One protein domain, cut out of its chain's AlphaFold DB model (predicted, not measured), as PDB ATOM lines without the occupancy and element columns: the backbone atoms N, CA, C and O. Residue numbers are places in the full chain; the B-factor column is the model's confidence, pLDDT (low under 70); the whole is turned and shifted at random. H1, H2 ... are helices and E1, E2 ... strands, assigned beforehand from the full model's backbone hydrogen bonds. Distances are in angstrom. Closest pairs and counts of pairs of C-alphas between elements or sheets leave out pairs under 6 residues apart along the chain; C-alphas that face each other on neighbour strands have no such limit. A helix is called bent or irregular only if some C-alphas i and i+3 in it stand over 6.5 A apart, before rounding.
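This is residues 106 to 163 of the 247 residues of the protein "Fatty acid hydroxylase domain-containing protein" of Brugia pahangi (UniProt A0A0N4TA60). The model is roughly a T: H1, the longest helix, makes the stem, and the bar runs from the loop around Asn 127 past the short helix H2 to a small hairpin of two strands, E1 and E2. H2 folds back beside the last part of H1, while residues 106 to 111 of H1 stick out free. The printed part has 58 residues, with H1, H2, E1 and E2 in that order, and its class is mixed, helices and strands; the two-stranded sheet, order E1 - E2, is antiparallel. It is only just compact, close to loose, with a radius of gyration of the C-alphas of 12.3 A, and flat, spanning 35 by 33 by 16 A.

Find C-alpha 106 at (-37.493, 12.910, -4.267); from there H1 runs through residues 106 to 122, 22.7 A long. It is irregular, with C-alphas 109 and 112 7.7 A apart, and has a kink of 48 degrees near residue 113. Next come H2, residues 136 to 142, 10.0 A, and E1, residues 153 to 156, 9.3 A. E2, residues 159 to 162, 10.6 A, ends at C-alpha 162, (-10.120, 21.357, -5.805).

Look at residues 116 to 121, with which alone H1 touches H2; the closest C-alphas, of Trp 121 and Lys 137, are 5.1 A apart. The two form a helical hairpin, opposite ways at a shallow tilt of 20 degrees. The O i to N i+4 pairs within hydrogen-bond range are 8 of 13 in H1 and 2 of 3 in H2. E1 and E2 form a hairpin, their directions at 139 degrees; N 154 and O 161 are 2.9 A apart, and N 156 and O 159 2.8 A, within hydrogen-bond range. H1 is apart from E1 and from E2.

The C-alphas farthest apart, of Asn 127 and Phe 157, are 37.2 A from each other. The printed part has no cut. The link from H1 to H2, residues 123 to 135, is long, that from H2 to E1 is short, and that from E1 to E2 is tight. The mean pLDDT of the printed part is 91.4, and no printed residue is under 70.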
ATOM      1  N   ILE A 106     -37.543  11.607  -4.956       90.75
ATOM      2  CA  ILE A 106     -37.493  12.910  -4.267       90.75
ATOM      3  C   ILE A 106     -36.205  13.027  -3.445       90.75
ATOM      4  O   ILE A 106     -35.502  14.031  -3.544       90.75
ATOM      5  N   TYR A 107     -35.856  11.996  -2.673       92.00
ATOM      6  CA  TYR A 107     -34.587  11.987  -1.949       92.00
ATOM      7  C   TYR A 107     -33.403  12.115  -2.918       92.00
ATOM      8  O   TYR A 107     -32.589  13.015  -2.744       92.00
ATOM      9  N   LEU A 108     -33.345  11.311  -3.984       91.31
ATOM     10  CA  LEU A 108     -32.256  11.367  -4.968       91.31
ATOM     11  C   LEU A 108     -32.141  12.728  -5.685       91.31
ATOM     12  O   LEU A 108     -31.044  13.122  -6.062       91.31
ATOM     13  N   GLN A 109     -33.236  13.483  -5.833       90.00
ATOM     14  CA  GLN A 109     -33.200  14.835  -6.406       90.00
ATOM     15  C   GLN A 109     -32.627  15.882  -5.437       90.00
ATOM     16  O   GLN A 109     -31.988  16.842  -5.872       90.00
ATOM     17  N   PHE A 110     -32.856  15.730  -4.126       91.69
ATOM     18  CA  PHE A 110     -32.590  16.790  -3.143       91.69
ATOM     19  C   PHE A 110     -31.520  16.459  -2.094       91.69
ATOM     20  O   PHE A 110     -31.027  17.386  -1.448       91.69
ATOM     21  N   HIS A 111     -31.117  15.196  -1.919       91.25
ATOM     22  CA  HIS A 111     -30.215  14.773  -0.839       91.25
ATOM     23  C   HIS A 111     -28.877  15.519  -0.865       91.25
ATOM     24  O   HIS A 111     -28.424  15.986   0.174       91.25
ATOM     25  N   THR A 112     -28.277  15.731  -2.041       89.62
ATOM     26  CA  THR A 112     -27.019  16.481  -2.158       89.62
ATOM     27  C   THR A 112     -27.184  17.933  -1.696       89.62
ATOM     28  O   THR A 112     -26.370  18.427  -0.917       89.62
ATOM     29  N   LEU A 113     -28.266  18.608  -2.100       89.12
ATOM     30  CA  LEU A 113     -28.543  19.978  -1.661       89.12
ATOM     31  C   LEU A 113     -28.803  20.031  -0.150       89.12
ATOM     32  O   LEU A 113     -28.268  20.898   0.538       89.12
ATOM     33  N   TYR A 114     -29.577  19.080   0.374       91.44
ATOM     34  CA  TYR A 114     -29.831  18.952   1.805       91.44
ATOM     35  C   TYR A 114     -28.534  18.726   2.595       91.44
ATOM     36  O   TYR A 114     -28.293  19.390   3.606       91.44
ATOM     37  N   ASN A 115     -27.657  17.853   2.100       90.69
ATOM     38  CA  ASN A 115     -26.369  17.563   2.713       90.69
ATOM     39  C   ASN A 115     -25.491  18.815   2.780       90.69
ATOM     40  O   ASN A 115     -24.956  19.118   3.846       90.69
ATOM     41  N   LEU A 116     -25.395  19.589   1.699       88.62
ATOM     42  CA  LEU A 116     -24.618  20.832   1.689       88.62
ATOM     43  C   LEU A 116     -25.224  21.903   2.611       88.62
ATOM     44  O   LEU A 116     -24.512  22.481   3.435       88.62
ATOM     45  N   LEU A 117     -26.538  22.135   2.523       88.38
ATOM     46  CA  LEU A 117     -27.220  23.218   3.244       88.38
ATOM     47  C   LEU A 117     -27.461  22.939   4.727       88.38
ATOM     48  O   LEU A 117     -27.578  23.885   5.504       88.38
ATOM     49  N   PHE A 118     -27.573  21.675   5.143       89.44
ATOM     50  CA  PHE A 118     -28.019  21.333   6.497       89.44
ATOM     51  C   PHE A 118     -27.092  20.383   7.252       89.44
ATOM     52  O   PHE A 118     -27.030  20.488   8.480       89.44
ATOM     53  N   ILE A 119     -26.373  19.493   6.570       92.06
ATOM     54  CA  ILE A 119     -25.538  18.482   7.232       92.06
ATOM     55  C   ILE A 119     -24.084  18.942   7.326       92.06
ATOM     56  O   ILE A 119     -23.534  19.032   8.422       92.06
ATOM     57  N   LYS A 120     -23.470  19.308   6.198       91.50
ATOM     58  CA  LYS A 120     -22.029  19.554   6.087       91.50
ATOM     59  C   LYS A 120     -21.548  20.676   7.007       91.50
ATOM     60  O   LYS A 120     -20.623  20.490   7.792       91.50
ATOM     61  N   TRP A 121     -22.228  21.821   7.010       89.44
ATOM     62  CA  TRP A 121     -21.863  22.951   7.878       89.44
ATOM     63  C   TRP A 121     -22.076  22.684   9.384       89.44
ATOM     64  O   TRP A 121     -21.639  23.483  10.220       89.44
ATOM     65  N   ARG A 122     -22.749  21.575   9.732       91.69
ATOM     66  CA  ARG A 122     -22.981  21.083  11.097       91.69
ATOM     67  C   ARG A 122     -22.122  19.860  11.452       91.69
ATOM     68  O   ARG A 122     -22.316  19.270  12.513       91.69
ATOM     69  N   MET A 123     -21.171  19.469  10.607       93.19
ATOM     70  CA  MET A 123     -20.287  18.350  10.921       93.19
ATOM     71  C   MET A 123     -19.419  18.653  12.145       93.19
ATOM     72  O   MET A 123     -18.927  19.776  12.326       93.19
ATOM     73  N   LYS A 124     -19.222  17.626  12.971       94.12
ATOM     74  CA  LYS A 124     -18.383  17.658  14.167       94.12
ATOM     75  C   LYS A 124     -17.290  16.599  14.077       94.12
ATOM     76  O   LYS A 124     -17.474  15.583  13.416       94.12
ATOM     77  N   THR A 125     -16.163  16.861  14.724       92.69
ATOM     78  CA  THR A 125     -15.108  15.875  14.958       92.69
ATOM     79  C   THR A 125     -15.584  14.827  15.964       92.69
ATOM     80  O   THR A 125     -16.601  15.017  16.637       92.69
ATOM     81  N   GLU A 126     -14.825  13.743  16.115       92.81
ATOM     82  CA  GLU A 126     -15.073  12.712  17.137       92.81
ATOM     83  C   GLU A 126     -15.126  13.302  18.556       92.81
ATOM     84  O   GLU A 126     -15.936  12.887  19.378       92.81
ATOM     85  N   ASN A 127     -14.353  14.364  18.806       92.88
ATOM     86  CA  ASN A 127     -14.331  15.093  20.078       92.88
ATOM     87  C   ASN A 127     -15.515  16.072  20.249       92.88
ATOM     88  O   ASN A 127     -15.540  16.859  21.192       92.88
ATOM     89  N   GLY A 128     -16.488  16.077  19.331       93.25
ATOM     90  CA  GLY A 128     -17.693  16.910  19.404       93.25
ATOM     91  C   GLY A 128     -17.509  18.365  18.961       93.25
ATOM     92  O   GLY A 128     -18.454  19.161  19.043       93.25
ATOM     93  N   GLU A 129     -16.331  18.727  18.455       93.12
ATOM     94  CA  GLU A 129     -16.046  20.084  18.002       93.12
ATOM     95  C   GLU A 129     -16.520  20.316  16.567       93.12
ATOM     96  O   GLU A 129     -16.363  19.457  15.708       93.12
ATOM     97  N   TRP A 130     -17.034  21.505  16.250       93.62
ATOM     98  CA  TRP A 130     -17.421  21.830  14.874       93.62
ATOM     99  C   TRP A 130     -16.214  21.821  13.930       93.62
ATOM    100  O   TRP A 130     -15.221  22.510  14.190       93.62
ATOM    101  N   ILE A 131     -16.348  21.103  12.810       94.44
ATOM    102  CA  ILE A 131     -15.355  21.076  11.725       94.44
ATOM    103  C   ILE A 131     -15.322  22.436  11.021       94.44
ATOM    104  O   ILE A 131     -14.267  23.049  10.883       94.44
ATOM    105  N   PHE A 132     -16.492  22.949  10.632       93.62
ATOM    106  CA  PHE A 132     -16.634  24.273  10.025       93.62
ATOM    107  C   PHE A 132     -17.018  25.303  11.096       93.62
ATOM    108  O   PHE A 132     -18.062  25.186  11.746       93.62
ATOM    109  N   ARG A 133     -16.185  26.334  11.283       91.19
ATOM    110  CA  ARG A 133     -16.365  27.368  12.320       91.19
ATOM    111  C   ARG A 133     -16.507  28.761  11.712       91.19
ATOM    112  O   ARG A 133     -15.830  29.094  10.745       91.19
ATOM    113  N   GLY A 134     -17.374  29.585  12.305       90.06
ATOM    114  CA  GLY A 134     -17.589  30.967  11.868       90.06
ATOM    115  C   GLY A 134     -17.912  31.059  10.374       90.06
ATOM    116  O   GLY A 134     -18.821  30.384   9.891       90.06
ATOM    117  N   ILE A 135     -17.130  31.858   9.644       87.38
ATOM    118  CA  ILE A 135     -17.307  32.093   8.205       87.38
ATOM    119  C   ILE A 135     -17.001  30.862   7.332       87.38
ATOM    120  O   ILE A 135     -17.542  30.747   6.235       87.38
ATOM    121  N   GLU A 136     -16.226  29.885   7.827       88.31
ATOM    122  CA  GLU A 136     -15.957  28.626   7.103       88.31
ATOM    123  C   GLU A 136     -17.239  27.821   6.844       88.31
ATOM    124  O   GLU A 136     -17.290  27.006   5.924       88.31
ATOM    125  N   LYS A 137     -18.312  28.072   7.606       90.38
ATOM    126  CA  LYS A 137     -19.627  27.462   7.365       90.38
ATOM    127  C   LYS A 137     -20.213  27.843   6.005       90.38
ATOM    128  O   LYS A 137     -20.907  27.028   5.411       90.38
ATOM    129  N   LEU A 138     -19.896  29.029   5.478       90.62
ATOM    130  CA  LEU A 138     -20.300  29.421   4.122       90.62
ATOM    131  C   LEU A 138     -19.539  28.621   3.060       90.62
ATOM    132  O   LEU A 138     -20.117  28.220   2.050       90.62
ATOM    133  N   LYS A 139     -18.259  28.319   3.310       91.25
ATOM    134  CA  LYS A 139     -17.451  27.479   2.417       91.25
ATOM    135  C   LYS A 139     -17.985  26.053   2.355       91.25
ATOM    136  O   LYS A 139     -17.995  25.473   1.281       91.25
ATOM    137  N   ALA A 140     -18.518  25.513   3.452       90.38
ATOM    138  CA  ALA A 140     -19.173  24.203   3.440       90.38
ATOM    139  C   ALA A 140     -20.309  24.099   2.400       90.38
ATOM    140  O   ALA A 140     -20.536  23.016   1.870       90.38
ATOM    141  N   ILE A 141     -20.992  25.211   2.106       89.12
ATOM    142  CA  ILE A 141     -22.114  25.269   1.163       89.12
ATOM    143  C   ILE A 141     -21.637  25.558  -0.269       89.12
ATOM    144  O   ILE A 141     -22.133  24.939  -1.206       89.12
ATOM    145  N   TYR A 142     -20.715  26.511  -0.442       88.00
ATOM    146  CA  TYR A 142     -20.354  27.043  -1.766       88.00
ATOM    147  C   TYR A 142     -19.107  26.405  -2.401       88.00
ATOM    148  O   TYR A 142     -18.922  26.497  -3.612       88.00
ATOM    149  N   TYR A 143     -18.215  25.797  -1.613       92.38
ATOM    150  CA  TYR A 143     -17.023  25.117  -2.145       92.38
ATOM    151  C   TYR A 143     -17.387  23.708  -2.637       92.38
ATOM    152  O   TYR A 143     -18.482  23.231  -2.323       92.38
ATOM    153  N   PRO A 144     -16.493  23.024  -3.388       91.50
ATOM    154  CA  PRO A 144     -16.748  21.673  -3.873       91.50
ATOM    155  C   PRO A 144     -17.348  20.747  -2.807       91.50
ATOM    156  O   PRO A 144     -16.954  20.826  -1.635       91.50
ATOM    157  N   PRO A 145     -18.267  19.836  -3.176       90.44
ATOM    158  CA  PRO A 145     -18.935  18.964  -2.213       90.44
ATOM    159  C   PRO A 145     -17.978  18.195  -1.294       90.44
ATOM    160  O   PRO A 145     -18.275  18.057  -0.107       90.44
ATOM    161  N   ILE A 146     -16.800  17.805  -1.791       90.44
ATOM    162  CA  ILE A 146     -15.779  17.077  -1.023       90.44
ATOM    163  C   ILE A 146     -14.912  17.968  -0.111       90.44
ATOM    164  O   ILE A 146     -14.268  17.456   0.793       90.44
ATOM    165  N   TYR A 147     -14.928  19.300  -0.280       93.25
ATOM    166  CA  TYR A 147     -14.066  20.223   0.474       93.25
ATOM    167  C   TYR A 147     -14.192  20.042   1.993       93.25
ATOM    168  O   TYR A 147     -15.291  20.182   2.543       93.25
ATOM    169  N   MET A 148     -13.050  19.851   2.650       93.00
ATOM    170  CA  MET A 148     -12.857  19.879   4.099       93.00
ATOM    171  C   MET A 148     -11.828  20.956   4.473       93.00
ATOM    172  O   MET A 148     -10.990  21.323   3.643       93.00
ATOM    173  N   PRO A 149     -11.851  21.482   5.714       91.62
ATOM    174  CA  PRO A 149     -10.849  22.446   6.154       91.62
ATOM    175  C   PRO A 149      -9.428  21.917   5.927       91.62
ATOM    176  O   PRO A 149      -9.151  20.762   6.243       91.62
ATOM    177  N   LYS A 150      -8.534  22.792   5.444       90.25
ATOM    178  CA  LYS A 150      -7.138  22.531   5.020       90.25
ATOM    179  C   LYS A 150      -6.956  22.009   3.593       90.25
ATOM    180  O   LYS A 150      -5.852  22.166   3.073       90.25
ATOM    181  N   MET A 151      -7.995  21.479   2.947       94.75
ATOM    182  CA  MET A 151      -7.897  21.127   1.528       94.75
ATOM    183  C   MET A 151      -7.736  22.392   0.684       94.75
ATOM    184  O   MET A 151      -8.289  23.455   1.000       94.75
ATOM    185  N   LYS A 152      -6.973  22.292  -0.403       95.44
ATOM    186  CA  LYS A 152      -6.686  23.446  -1.260       95.44
ATOM    187  C   LYS A 152      -7.729  23.551  -2.364       95.44
ATOM    188  O   LYS A 152      -7.927  22.619  -3.135       95.44
ATOM    189  N   VAL A 153      -8.336  24.727  -2.487       95.38
ATOM    190  CA  VAL A 153      -9.239  25.060  -3.594       95.38
ATOM    191  C   VAL A 153      -8.686  26.219  -4.409       95.38
ATOM    192  O   VAL A 153      -7.971  27.078  -3.889       95.38
ATOM    193  N   LYS A 154      -9.047  26.268  -5.688       94.50
ATOM    194  CA  LYS A 154      -8.759  27.387  -6.586       94.50
ATOM    195  C   LYS A 154     -10.046  27.881  -7.231       94.50
ATOM    196  O   LYS A 154     -10.991  27.120  -7.432       94.50
ATOM    197  N   ARG A 155     -10.082  29.171  -7.562       93.69
ATOM    198  CA  ARG A 155     -11.177  29.737  -8.353       93.69
ATOM    199  C   ARG A 155     -11.073  29.221  -9.787       93.69
ATOM    200  O   ARG A 155      -9.997  29.271 -10.378       93.69
ATOM    201  N   TYR A 156     -12.191  28.780 -10.343       89.94
ATOM    202  CA  TYR A 156     -12.328  28.366 -11.730       89.94
ATOM    203  C   TYR A 156     -13.561  29.072 -12.304       89.94
ATOM    204  O   TYR A 156     -14.697  28.775 -11.945       89.94
ATOM    205  N   PHE A 157     -13.323  30.105 -13.116       87.44
ATOM    206  CA  PHE A 157     -14.339  31.073 -13.546       87.44
ATOM    207  C   PHE A 157     -15.127  31.677 -12.370       87.44
ATOM    208  O   PHE A 157     -14.547  32.348 -11.514       87.44
ATOM    209  N   HIS A 158     -16.442  31.461 -12.339       84.62
ATOM    210  CA  HIS A 158     -17.355  31.965 -11.316       84.62
ATOM    211  C   HIS A 158     -17.640  30.922 -10.212       84.62
ATOM    212  O   HIS A 158     -18.596  31.095  -9.459       84.62
ATOM    213  N   TRP A 159     -16.884  29.816 -10.136       87.19
ATOM    214  CA  TRP A 159     -17.012  28.776  -9.103       87.19
ATOM    215  C   TRP A 159     -15.638  28.350  -8.547       87.19
ATOM    216  O   TRP A 159     -14.606  28.926  -8.902       87.19
ATOM    217  N   PHE A 160     -15.611  27.400  -7.608       91.88
ATOM    218  CA  PHE A 160     -14.387  26.875  -6.988       91.88
ATOM    219  C   PHE A 160     -14.234  25.385  -7.282       91.88
ATOM    220  O   PHE A 160     -15.216  24.654  -7.242       91.88
ATOM    221  N   THR A 161     -13.000  24.941  -7.504       92.56
ATOM    222  CA  THR A 161     -12.636  23.529  -7.698       92.56
ATOM    223  C   THR A 161     -11.455  23.161  -6.799       92.56
ATOM    224  O   THR A 161     -10.731  24.042  -6.317       92.56
ATOM    225  N   MET A 162     -11.264  21.868  -6.555       95.12
ATOM    226  CA  MET A 162     -10.120  21.357  -5.805       95.12
ATOM    227  C   MET A 162      -8.824  21.597  -6.596       95.12
ATOM    228  O   MET A 162      -8.802  21.519  -7.826       95.12
ATOM    229  N   VAL A 163      -7.731  21.937  -5.908       94.62
ATOM    230  CA  VAL A 163      -6.408  22.019  -6.554       94.62
ATOM    231  C   VAL A 163      -5.946  20.621  -6.945       94.62
ATOM    232  O   VAL A 163      -5.533  20.422  -8.086       94.62
TER     233      VAL A 163